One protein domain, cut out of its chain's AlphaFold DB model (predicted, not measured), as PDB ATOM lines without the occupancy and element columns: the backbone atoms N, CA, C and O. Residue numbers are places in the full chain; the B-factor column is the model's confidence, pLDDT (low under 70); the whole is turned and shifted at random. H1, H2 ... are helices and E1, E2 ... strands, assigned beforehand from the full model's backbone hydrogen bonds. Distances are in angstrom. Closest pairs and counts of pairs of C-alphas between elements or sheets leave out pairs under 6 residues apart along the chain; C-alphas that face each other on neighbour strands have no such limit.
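Overview. This is residues 144 to 223 of the 243 residues of the protein "CHASE domain-containing protein" of Pseudidiomarina taiwanensis (UniProt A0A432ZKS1). A small twisted sheet of four strands forms a head, and from it a single straight helix, H1, sticks far out on a stretch of chain, like a handle. The link of residues 165 to 174 crosses over one face of the sheet, from E2 at one edge to E3 at the other. The printed part has 80 residues with four named strands and one named helix, in the order E1, E2, E3, E4, H1; the sheet runs E2, E1, E4, E3, antiparallel throughout, and the class is mixed, helices and strands. The whole is extended, with a radius of gyration of the C-alphas of 22.4 A, and a rod in outline, spanning 75 by 25 by 15 A; residues 198 to 223, which stand free, make much of that length.

Arrangement. E1, residues 150 to 156, is an inner strand. A tight link joins it to E2, residues 162 to 164, an edge strand that forms a hairpin with it; their directions stand at 134 degrees, and N 154 and O 164 are 2.8 A apart, within hydrogen-bond range. A short link leads to E3, residues 175 to 180, the other edge strand, which is apart from E2. E3 forms a hairpin with E4, residues 185 to 192, antiparallel at 161 degrees, with N 177 and O 188 at 2.8 A. E4 is also the antiparallel neighbour of E1, at 163 degrees: the C-alphas of Tyr 150 and Pro 192 face each other at 4.4 A, and N 151 and O 191 are 2.8 A apart. From edge to edge of the sheet the strands' lines turn by 80 degrees. H1, residues 204 to 223, is not on the sheet, with 0 pairs of C-alphas within 10 A, and is apart from E1, E2 and E3. Within H1 every O i to N i+4 pair is within hydrogen-bond range.

Along the chain. E1 begins at C-alpha 150, (25.295, 29.114, 39.742), and is 20.0 A long from first to last C-alpha. E2 has three residues, and E3 is 16.3 A long. E4, the longest strand by residues, measures 23.7 A and ends at C-alpha 192, (23.636, 32.882, 41.343). H1 measures 28.6 A and ends at C-alpha 223, (8.438, 77.422, 24.480).

Size, cuts and confidence. The two C-alphas farthest apart, those of Thr 183 and Val 223, are 75.1 A apart. Without the free stretch, the body of 54 residues spans 35 by 22 by 15 A. The printed part has no cut, and the link from E4 to H1, 11 residues, is long. The mean pLDDT of the printed part is 84.5; it is under 70 at residues 180 to 183 and 198 to 204.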
ATOM      1  N   PHE A 144      27.982  18.568  38.894       85.38
ATOM      2  CA  PHE A 144      27.134  19.282  39.867       85.38
ATOM      3  C   PHE A 144      27.702  20.629  40.358       85.38
ATOM      4  O   PHE A 144      26.954  21.557  40.658       85.38
ATOM      5  N   ASN A 145      29.029  20.755  40.454       81.25
ATOM      6  CA  ASN A 145      29.709  21.954  40.956       81.25
ATOM      7  C   ASN A 145      30.363  22.822  39.864       81.25
ATOM      8  O   ASN A 145      30.988  23.832  40.200       81.25
ATOM      9  N   GLN A 146      30.264  22.436  38.589       80.94
ATOM     10  CA  GLN A 146      31.037  23.042  37.497       80.94
ATOM     11  C   GLN A 146      30.304  24.176  36.767       80.94
ATOM     12  O   GLN A 146      30.879  24.794  35.871       80.94
ATOM     13  N   ASP A 147      29.064  24.500  37.146       84.62
ATOM     14  CA  ASP A 147      28.357  25.622  36.529       84.62
ATOM     15  C   ASP A 147      29.033  26.966  36.891       84.62
ATOM     16  O   ASP A 147      29.232  27.277  38.080       84.62
ATOM     17  N   PRO A 148      29.406  27.782  35.886       85.75
ATOM     18  CA  PRO A 148      30.118  29.038  36.105       85.75
ATOM     19  C   PRO A 148      29.224  30.167  36.635       85.75
ATOM     20  O   PRO A 148      29.747  31.159  37.135       85.75
ATOM     21  N   ASN A 149      27.900  30.039  36.540       87.62
ATOM     22  CA  ASN A 149      26.936  31.085  36.884       87.62
ATOM     23  C   ASN A 149      26.206  30.797  38.197       87.62
ATOM     24  O   ASN A 149      25.803  31.736  38.883       87.62
ATOM     25  N   TYR A 150      26.065  29.525  38.572       88.38
ATOM     26  CA  TYR A 150      25.295  29.114  39.742       88.38
ATOM     27  C   TYR A 150      26.116  28.291  40.738       88.38
ATOM     28  O   TYR A 150      27.006  27.516  40.389       88.38
ATOM     29  N   HIS A 151      25.791  28.468  42.014       90.69
ATOM     30  CA  HIS A 151      26.081  27.525  43.079       90.69
ATOM     31  C   HIS A 151      24.895  26.580  43.240       90.69
ATOM     32  O   HIS A 151      23.753  27.034  43.304       90.69
ATOM     33  N   PHE A 152      25.173  25.285  43.369       92.56
ATOM     34  CA  PHE A 152      24.172  24.274  43.680       92.56
ATOM     35  C   PHE A 152      24.440  23.653  45.046       92.56
ATOM     36  O   PHE A 152      25.589  23.501  45.469       92.56
ATOM     37  N   ALA A 153      23.370  23.280  45.737       93.50
ATOM     38  CA  ALA A 153      23.458  22.480  46.945       93.50
ATOM     39  C   ALA A 153      22.299  21.492  47.023       93.50
ATOM     40  O   ALA A 153      21.171  21.792  46.637       93.50
ATOM     41  N   PHE A 154      22.592  20.298  47.517       92.12
ATOM     42  CA  PHE A 154      21.664  19.185  47.600       92.12
ATOM     43  C   PHE A 154      21.590  18.696  49.039       92.12
ATOM     44  O   PHE A 154      22.621  18.425  49.660       92.12
ATOM     45  N   ARG A 155      20.377  18.599  49.587       92.00
ATOM     46  CA  ARG A 155      20.157  18.172  50.972       92.00
ATOM     47  C   ARG A 155      18.943  17.272  51.113       92.00
ATOM     48  O   ARG A 155      18.004  17.339  50.318       92.00
ATOM     49  N   ARG A 156      18.928  16.483  52.182       90.12
ATOM     50  CA  ARG A 156      17.732  15.780  52.633       90.12
ATOM     51  C   ARG A 156      16.816  16.736  53.384       90.12
ATOM     52  O   ARG A 156      17.254  17.508  54.222       90.12
ATOM     53  N   SER A 157      15.530  16.712  53.054       86.19
ATOM     54  CA  SER A 157      14.550  17.657  53.591       86.19
ATOM     55  C   SER A 157      14.074  17.302  55.000       86.19
ATOM     56  O   SER A 157      13.524  18.177  55.661       86.19
ATOM     57  N   SER A 158      14.206  16.046  55.440       83.06
ATOM     58  CA  SER A 158      13.693  15.593  56.743       83.06
ATOM     59  C   SER A 158      14.527  16.096  57.920       83.06
ATOM     60  O   SER A 158      13.967  16.428  58.961       83.06
ATOM     61  N   ASP A 159      15.845  16.155  57.756       85.00
ATOM     62  CA  ASP A 159      16.814  16.543  58.784       85.00
ATOM     63  C   ASP A 159      17.773  17.647  58.320       85.00
ATOM     64  O   ASP A 159      18.742  17.956  59.007       85.00
ATOM     65  N   GLU A 160      17.511  18.229  57.147       87.69
ATOM     66  CA  GLU A 160      18.360  19.230  56.496       87.69
ATOM     67  C   GLU A 160      19.811  18.768  56.282       87.69
ATOM     68  O   GLU A 160      20.707  19.595  56.095       87.69
ATOM     69  N   PHE A 161      20.052  17.450  56.262       89.06
ATOM     70  CA  PHE A 161      21.381  16.889  56.066       89.06
ATOM     71  C   PHE A 161      21.928  17.272  54.688       89.06
ATOM     72  O   PHE A 161      21.358  16.911  53.653       89.06
ATOM     73  N   LEU A 162      23.037  18.013  54.681       90.62
ATOM     74  CA  LEU A 162      23.699  18.468  53.466       90.62
ATOM     75  C   LEU A 162      24.450  17.302  52.817       90.62
ATOM     76  O   LEU A 162      25.440  16.813  53.351       90.62
ATOM     77  N   ILE A 163      23.979  16.893  51.644       90.38
ATOM     78  CA  ILE A 163      24.563  15.802  50.861       90.38
ATOM     79  C   ILE A 163      25.682  16.353  49.971       90.38
ATOM     80  O   ILE A 163      26.774  15.793  49.900       90.38
ATOM     81  N   ARG A 164      25.435  17.484  49.295       91.56
ATOM     82  CA  ARG A 164      26.412  18.112  48.397       91.56
ATOM     83  C   ARG A 164      26.267  19.627  48.345       91.56
ATOM     84  O   ARG A 164      25.186  20.162  48.566       91.56
ATOM     85  N   GLY A 165      27.356  20.314  48.008       89.94
ATOM     86  CA  GLY A 165      27.410  21.772  47.933       89.94
ATOM     87  C   GLY A 165      27.648  22.418  49.295       89.94
ATOM     88  O   GLY A 165      28.194  21.787  50.199       89.94
ATOM     89  N   ALA A 166      27.266  23.685  49.414       89.25
ATOM     90  CA  ALA A 166      27.469  24.498  50.607       89.25
ATOM     91  C   ALA A 166      26.110  24.875  51.219       89.25
ATOM     92  O   ALA A 166      25.152  25.146  50.489       89.25
ATOM     93  N   ALA A 167      25.999  24.877  52.550       89.50
ATOM     94  CA  ALA A 167      24.733  25.161  53.232       89.50
ATOM     95  C   ALA A 167      24.236  26.592  52.950       89.50
ATOM     96  O   ALA A 167      23.036  26.848  52.913       89.50
ATOM     97  N   GLU A 168      25.165  27.506  52.674       88.50
ATOM     98  CA  GLU A 168      24.939  28.915  52.363       88.50
ATOM     99  C   GLU A 168      24.170  29.123  51.052       88.50
ATOM    100  O   GLU A 168      23.675  30.217  50.803       88.50
ATOM    101  N   VAL A 169      24.043  28.097  50.208       89.12
ATOM    102  CA  VAL A 169      23.215  28.156  48.994       89.12
ATOM    103  C   VAL A 169      21.723  28.142  49.345       89.12
ATOM    104  O   VAL A 169      20.924  28.673  48.585       89.12
ATOM    105  N   PHE A 170      21.326  27.613  50.509       89.06
ATOM    106  CA  PHE A 170      19.933  27.590  50.982       89.06
ATOM    107  C   PHE A 170      19.502  28.914  51.649       89.06
ATOM    108  O   PHE A 170      18.793  28.923  52.654       89.06
ATOM    109  N   GLN A 171      19.940  30.050  51.103       84.62
ATOM    110  CA  GLN A 171      19.523  31.379  51.555       84.62
ATOM    111  C   GLN A 171      18.051  31.682  51.223       84.62
ATOM    112  O   GLN A 171      17.402  30.974  50.456       84.62
ATOM    113  N   ALA A 172      17.503  32.745  51.825       74.25
ATOM    114  CA  ALA A 172      16.075  33.072  51.746       74.25
ATOM    115  C   ALA A 172      15.559  33.337  50.318       74.25
ATOM    116  O   ALA A 172      14.371  33.161  50.056       74.25
ATOM    117  N   ASP A 173      16.428  33.764  49.406       84.06
ATOM    118  CA  ASP A 173      16.134  34.032  48.000       84.06
ATOM    119  C   ASP A 173      16.624  32.920  47.057       84.06
ATOM    120  O   ASP A 173      16.582  33.090  45.840       84.06
ATOM    121  N   ALA A 174      17.075  31.781  47.592       88.25
ATOM    122  CA  ALA A 174      17.484  30.628  46.802       88.25
ATOM    123  C   ALA A 174      16.304  30.009  46.039       88.25
ATOM    124  O   ALA A 174      15.201  29.853  46.575       88.25
ATOM    125  N   LEU A 175      16.548  29.567  44.803       89.75
ATOM    126  CA  LEU A 175      15.576  28.752  44.082       89.75
ATOM    127  C   LEU A 175      15.715  27.305  44.556       89.75
ATOM    128  O   LEU A 175      16.671  26.617  44.190       89.75
ATOM    129  N   VAL A 176      14.754  26.856  45.364       92.81
ATOM    130  CA  VAL A 176      14.716  25.503  45.931       92.81
ATOM    131  C   VAL A 176      13.675  24.651  45.209       92.81
ATOM    132  O   VAL A 176      12.491  24.985  45.179       92.81
ATOM    133  N   THR A 177      14.113  23.518  44.667       90.00
ATOM    134  CA  THR A 177      13.255  22.495  44.062       90.00
ATOM    135  C   THR A 177      13.220  21.259  44.951       90.00
ATOM    136  O   THR A 177      14.263  20.698  45.281       90.00
ATOM    137  N   SER A 178      12.019  20.817  45.319       87.50
ATOM    138  CA  SER A 178      11.826  19.580  46.080       87.50
ATOM    139  C   SER A 178      11.681  18.385  45.142       87.50
ATOM    140  O   SER A 178      10.841  18.392  44.242       87.50
ATOM    141  N   ILE A 179      12.462  17.341  45.394       82.62
ATOM    142  CA  ILE A 179      12.404  16.055  44.703       82.62
ATOM    143  C   ILE A 179      11.760  15.062  45.669       82.62
ATOM    144  O   ILE A 179      12.310  14.764  46.730       82.62
ATOM    145  N   GLY A 180      10.555  14.602  45.340       68.25
ATOM    146  CA  GLY A 180       9.827  13.639  46.164       68.25
ATOM    147  C   GLY A 180      10.215  12.203  45.822       68.25
ATOM    148  O   GLY A 180      10.017  11.783  44.684       68.25
ATOM    149  N   ALA A 181      10.694  11.444  46.809       65.31
ATOM    150  CA  ALA A 181      10.717   9.985  46.780       65.31
ATOM    151  C   ALA A 181       9.723   9.425  47.826       65.31
ATOM    152  O   ALA A 181       9.274  10.164  48.706       65.31
ATOM    153  N   PRO A 182       9.327   8.139  47.745       60.06
ATOM    154  CA  PRO A 182       8.307   7.577  48.638       60.06
ATOM    155  C   PRO A 182       8.671   7.608  50.132       60.06
ATOM    156  O   PRO A 182       7.775   7.652  50.972       60.06
ATOM    157  N   THR A 183       9.962   7.574  50.467       66.12
ATOM    158  CA  THR A 183      10.468   7.558  51.853       66.12
ATOM    159  C   THR A 183      11.212   8.812  52.260       66.12
ATOM    160  O   THR A 183      11.165   9.195  53.426       66.12
ATOM    161  N   GLU A 184      11.921   9.432  51.323       73.81
ATOM    162  CA  GLU A 184      12.735  10.611  51.566       73.81
ATOM    163  C   GLU A 184      12.347  11.715  50.586       73.81
ATOM    164  O   GLU A 184      12.043  11.482  49.418       73.81
ATOM    165  N   SER A 185      12.353  12.949  51.070       81.25
ATOM    166  CA  SER A 185      12.283  14.129  50.223       81.25
ATOM    167  C   SER A 185      13.654  14.784  50.199       81.25
ATOM    168  O   SER A 185      14.277  14.998  51.242       81.25
ATOM    169  N   TRP A 186      14.124  15.117  49.006       89.56
ATOM    170  CA  TRP A 186      15.357  15.867  48.816       89.56
ATOM    171  C   TRP A 186      15.053  17.267  48.305       89.56
ATOM    172  O   TRP A 186      13.994  17.529  47.732       89.56
ATOM    173  N   GLN A 187      15.986  18.179  48.527       92.50
ATOM    174  CA  GLN A 187      15.915  19.549  48.052       92.50
ATOM    175  C   GLN A 187      17.190  19.888  47.295       92.50
ATOM    176  O   GLN A 187      18.293  19.708  47.810       92.50
ATOM    177  N   LEU A 188      17.011  20.410  46.087       92.19
ATOM    178  CA  LEU A 188      18.058  21.018  45.284       92.19
ATOM    179  C   LEU A 188      17.891  22.534  45.353       92.19
ATOM    180  O   LEU A 188      16.873  23.060  44.905       92.19
ATOM    181  N   ALA A 189      18.875  23.227  45.910       93.12
ATOM    182  CA  ALA A 189      18.965  24.675  45.856       93.12
ATOM    183  C   ALA A 189      19.925  25.108  44.753       93.12
ATOM    184  O   ALA A 189      20.952  24.471  44.511       93.12
ATOM    185  N   SER A 190      19.586  26.224  44.120       91.88
ATOM    186  CA  SER A 190      20.467  26.958  43.223       91.88
ATOM    187  C   SER A 190      20.519  28.422  43.641       91.88
ATOM    188  O   SER A 190      19.522  28.973  44.118       91.88
ATOM    189  N   TYR A 191      21.686  29.039  43.483       90.69
ATOM    190  CA  TYR A 191      21.909  30.439  43.817       90.69
ATOM    191  C   TYR A 191      22.951  31.070  42.875       90.69
ATOM    192  O   TYR A 191      24.017  30.477  42.696       90.69
ATOM    193  N   PRO A 192      22.690  32.235  42.250       89.25
ATOM    194  CA  PRO A 192      23.636  32.882  41.343       89.25
ATOM    195  C   PRO A 192      24.946  33.258  42.042       89.25
ATOM    196  O   PRO A 192      24.937  33.825  43.136       89.25
ATOM    197  N   ARG A 193      26.088  33.001  41.401       87.00
ATOM    198  CA  ARG A 193      27.414  33.354  41.944       87.00
ATOM    199  C   ARG A 193      27.638  34.861  42.041       87.00
ATOM    200  O   ARG A 193      28.409  35.316  42.876       87.00
ATOM    201  N   ASP A 194      26.977  35.634  41.186       85.31
ATOM    202  CA  ASP A 194      27.008  37.098  41.188       85.31
ATOM    203  C   ASP A 194      25.992  37.719  42.165       85.31
ATOM    204  O   ASP A 194      25.842  38.942  42.192       85.31
ATOM    205  N   HIS A 195      25.311  36.894  42.974       81.19
ATOM    206  CA  HIS A 195      24.246  37.291  43.899       81.19
ATOM    207  C   HIS A 195      23.042  37.969  43.216       81.19
ATOM    208  O   HIS A 195      22.242  38.629  43.884       81.19
ATOM    209  N   ALA A 196      22.894  37.831  41.893       79.56
ATOM    210  CA  ALA A 196      21.867  38.514  41.123       79.56
ATOM    211  C   ALA A 196      21.102  37.547  40.209       79.56
ATOM    212  O   ALA A 196      21.570  37.120  39.161       79.56
ATOM    213  N   TRP A 197      19.840  37.278  40.549       77.38
ATOM    214  CA  TRP A 197      18.930  36.496  39.695       77.38
ATOM    215  C   TRP A 197      18.666  37.131  38.324       77.38
ATOM    216  O   TRP A 197      18.301  36.446  37.371       77.38
ATOM    217  N   LEU A 198      18.838  38.450  38.230       69.50
ATOM    218  CA  LEU A 198      18.768  39.222  36.999       69.50
ATOM    219  C   LEU A 198      20.144  39.844  36.781       69.50
ATOM    220  O   LEU A 198      20.486  40.818  37.454       69.50
ATOM    221  N   SER A 199      20.925  39.297  35.847       56.09
ATOM    222  CA  SER A 199      22.179  39.905  35.407       56.09
ATOM    223  C   SER A 199      21.912  41.359  35.018       56.09
ATOM    224  O   SER A 199      21.215  41.608  34.041       56.09
ATOM    225  N   SER A 200      22.422  42.285  35.835       51.34
ATOM    226  CA  SER A 200      22.425  43.746  35.688       51.34
ATOM    227  C   SER A 200      21.196  44.364  34.985       51.34
ATOM    228  O   SER A 200      21.082  44.286  33.756       51.34
ATOM    229  N   PRO A 201      20.301  45.096  35.686       55.66
ATOM    230  CA  PRO A 201      19.419  46.010  34.975       55.66
ATOM    231  C   PRO A 201      20.329  46.960  34.192       55.66
ATOM    232  O   PRO A 201      21.137  47.663  34.802       55.66
ATOM    233  N   GLN A 202      20.228  46.946  32.855       63.00
ATOM    234  CA  GLN A 202      20.791  47.974  31.971       63.00
ATOM    235  C   GLN A 202      20.789  49.302  32.730       63.00
ATOM    236  O   GLN A 202      19.723  49.641  33.256       63.00
ATOM    237  N   PRO A 203      21.935  50.000  32.876       68.88
ATOM    238  CA  PRO A 203      22.077  51.062  33.862       68.88
ATOM    239  C   PRO A 203      20.899  52.007  33.701       68.88
ATOM    240  O   PRO A 203      20.768  52.664  32.669       68.88
ATOM    241  N   PHE A 204      20.016  52.033  34.703       67.19
ATOM    242  CA  PHE A 204      18.790  52.834  34.708       67.19
ATOM    243  C   PHE A 204      19.077  54.269  34.235       67.19
ATOM    244  O   PHE A 204      18.267  54.885  33.548       67.19
ATOM    245  N   LEU A 205      20.284  54.770  34.520       73.06
ATOM    246  CA  LEU A 205      20.856  56.021  34.033       73.06
ATOM    247  C   LEU A 205      20.686  56.251  32.521       73.06
ATOM    248  O   LEU A 205      20.310  57.353  32.142       73.06
ATOM    249  N   TYR A 206      20.890  55.258  31.650       79.81
ATOM    250  CA  TYR A 206      20.692  55.426  30.202       79.81
ATOM    251  C   TYR A 206      19.218  55.660  29.846       79.81
ATOM    252  O   TYR A 206      18.916  56.513  29.012       79.81
ATOM    253  N   GLN A 207      18.292  54.966  30.513       78.81
ATOM    254  CA  GLN A 207      16.852  55.178  30.328       78.81
ATOM    255  C   GLN A 207      16.427  56.564  30.834       78.81
ATOM    256  O   GLN A 207      15.676  57.267  30.157       78.81
ATOM    257  N   TRP A 208      16.969  57.000  31.976       85.62
ATOM    258  CA  TRP A 208      16.760  58.351  32.503       85.62
ATOM    259  C   TRP A 208      17.329  59.433  31.581       85.62
ATOM    260  O   TRP A 208      16.651  60.427  31.334       85.62
ATOM    261  N   LEU A 209      18.527  59.242  31.021       90.25
ATOM    262  CA  LEU A 209      19.143  60.191  30.089       90.25
ATOM    263  C   LEU A 209      18.310  60.347  28.811       90.25
ATOM    264  O   LEU A 209      18.050  61.474  28.392       90.25
ATOM    265  N   VAL A 210      17.824  59.244  28.231       90.75
ATOM    266  CA  VAL A 210      16.909  59.293  27.076       90.75
ATOM    267  C   VAL A 210      15.609  60.015  27.446       90.75
ATOM    268  O   VAL A 210      15.157  60.885  26.700       90.75
ATOM    269  N   GLY A 211      15.042  59.725  28.622       88.69
ATOM    270  CA  GLY A 211      13.856  60.414  29.132       88.69
ATOM    271  C   GLY A 211      14.056  61.926  29.273       88.69
ATOM    272  O   GLY A 211      13.228  62.706  28.805       88.69
ATOM    273  N   ILE A 212      15.186  62.357  29.843       94.75
ATOM    274  CA  ILE A 212      15.539  63.776  30.005       94.75
ATOM    275  C   ILE A 212      15.686  64.465  28.644       94.75
ATOM    276  O   ILE A 212      15.186  65.577  28.472       94.75
ATOM    277  N   VAL A 213      16.321  63.817  27.662       95.06
ATOM    278  CA  VAL A 213      16.478  64.374  26.307       95.06
ATOM    279  C   VAL A 213      15.119  64.564  25.626       95.06
ATOM    280  O   VAL A 213      14.867  65.624  25.048       95.06
ATOM    281  N   ILE A 214      14.209  63.593  25.747       94.75
ATOM    282  CA  ILE A 214      12.850  63.693  25.195       94.75
ATOM    283  C   ILE A 214      12.077  64.833  25.873       94.75
ATOM    284  O   ILE A 214      11.496  65.676  25.186       94.75
ATOM    285  N   ILE A 215      12.109  64.905  27.207       95.31
ATOM    286  CA  ILE A 215      11.431  65.959  27.978       95.31
ATOM    287  C   ILE A 215      11.985  67.343  27.614       95.31
ATOM    288  O   ILE A 215      11.212  68.273  27.386       95.31
ATOM    289  N   SER A 216      13.307  67.479  27.493       93.69
ATOM    290  CA  SER A 216      13.965  68.724  27.083       93.69
ATOM    291  C   SER A 216      13.531  69.164  25.679       93.69
ATOM    292  O   SER A 216      13.173  70.327  25.474       93.69
ATOM    293  N   SER A 217      13.462  68.231  24.724       93.19
ATOM    294  CA  SER A 217      12.992  68.504  23.360       93.19
ATOM    295  C   SER A 217      11.517  68.935  23.322       93.19
ATOM    296  O   SER A 217      11.146  69.866  22.597       93.19
ATOM    297  N   LEU A 218      10.658  68.303  24.128       93.88
ATOM    298  CA  LEU A 218       9.242  68.670  24.237       93.88
ATOM    299  C   LEU A 218       9.063  70.054  24.875       93.88
ATOM    300  O   LEU A 218       8.317  70.882  24.356       93.88
ATOM    301  N   LEU A 219       9.802  70.357  25.945       93.75
ATOM    302  CA  LEU A 219       9.789  71.684  26.568       93.75
ATOM    303  C   LEU A 219      10.246  72.771  25.591       93.75
ATOM    304  O   LEU A 219       9.602  73.816  25.485       93.75
ATOM    305  N   ASN A 220      11.309  72.515  24.827       93.25
ATOM    306  CA  ASN A 220      11.813  73.463  23.838       93.25
ATOM    307  C   ASN A 220      10.760  73.786  22.762       93.25
ATOM    308  O   ASN A 220      10.503  74.951  22.459       93.25
ATOM    309  N   THR A 221      10.082  72.768  22.222       91.38
ATOM    310  CA  THR A 221       9.038  72.981  21.203       91.38
ATOM    311  C   THR A 221       7.828  73.755  21.743       91.38
ATOM    312  O   THR A 221       7.302  74.620  21.038       91.38
ATOM    313  N   ILE A 222       7.419  73.525  22.996       91.62
ATOM    314  CA  ILE A 222       6.341  74.286  23.653       91.62
ATOM    315  C   ILE A 222       6.730  75.760  23.824       91.62
ATOM    316  O   ILE A 222       5.946  76.645  23.477       91.62
ATOM    317  N   VAL A 223       7.948  76.045  24.296       89.75
ATOM    318  CA  VAL A 223       8.438  77.422  24.480       89.75
ATOM    319  C   VAL A 223       8.496  78.175  23.150       89.75
ATOM    320  O   VAL A 223       8.068  79.329  23.074       89.75
TER     321      VAL A 223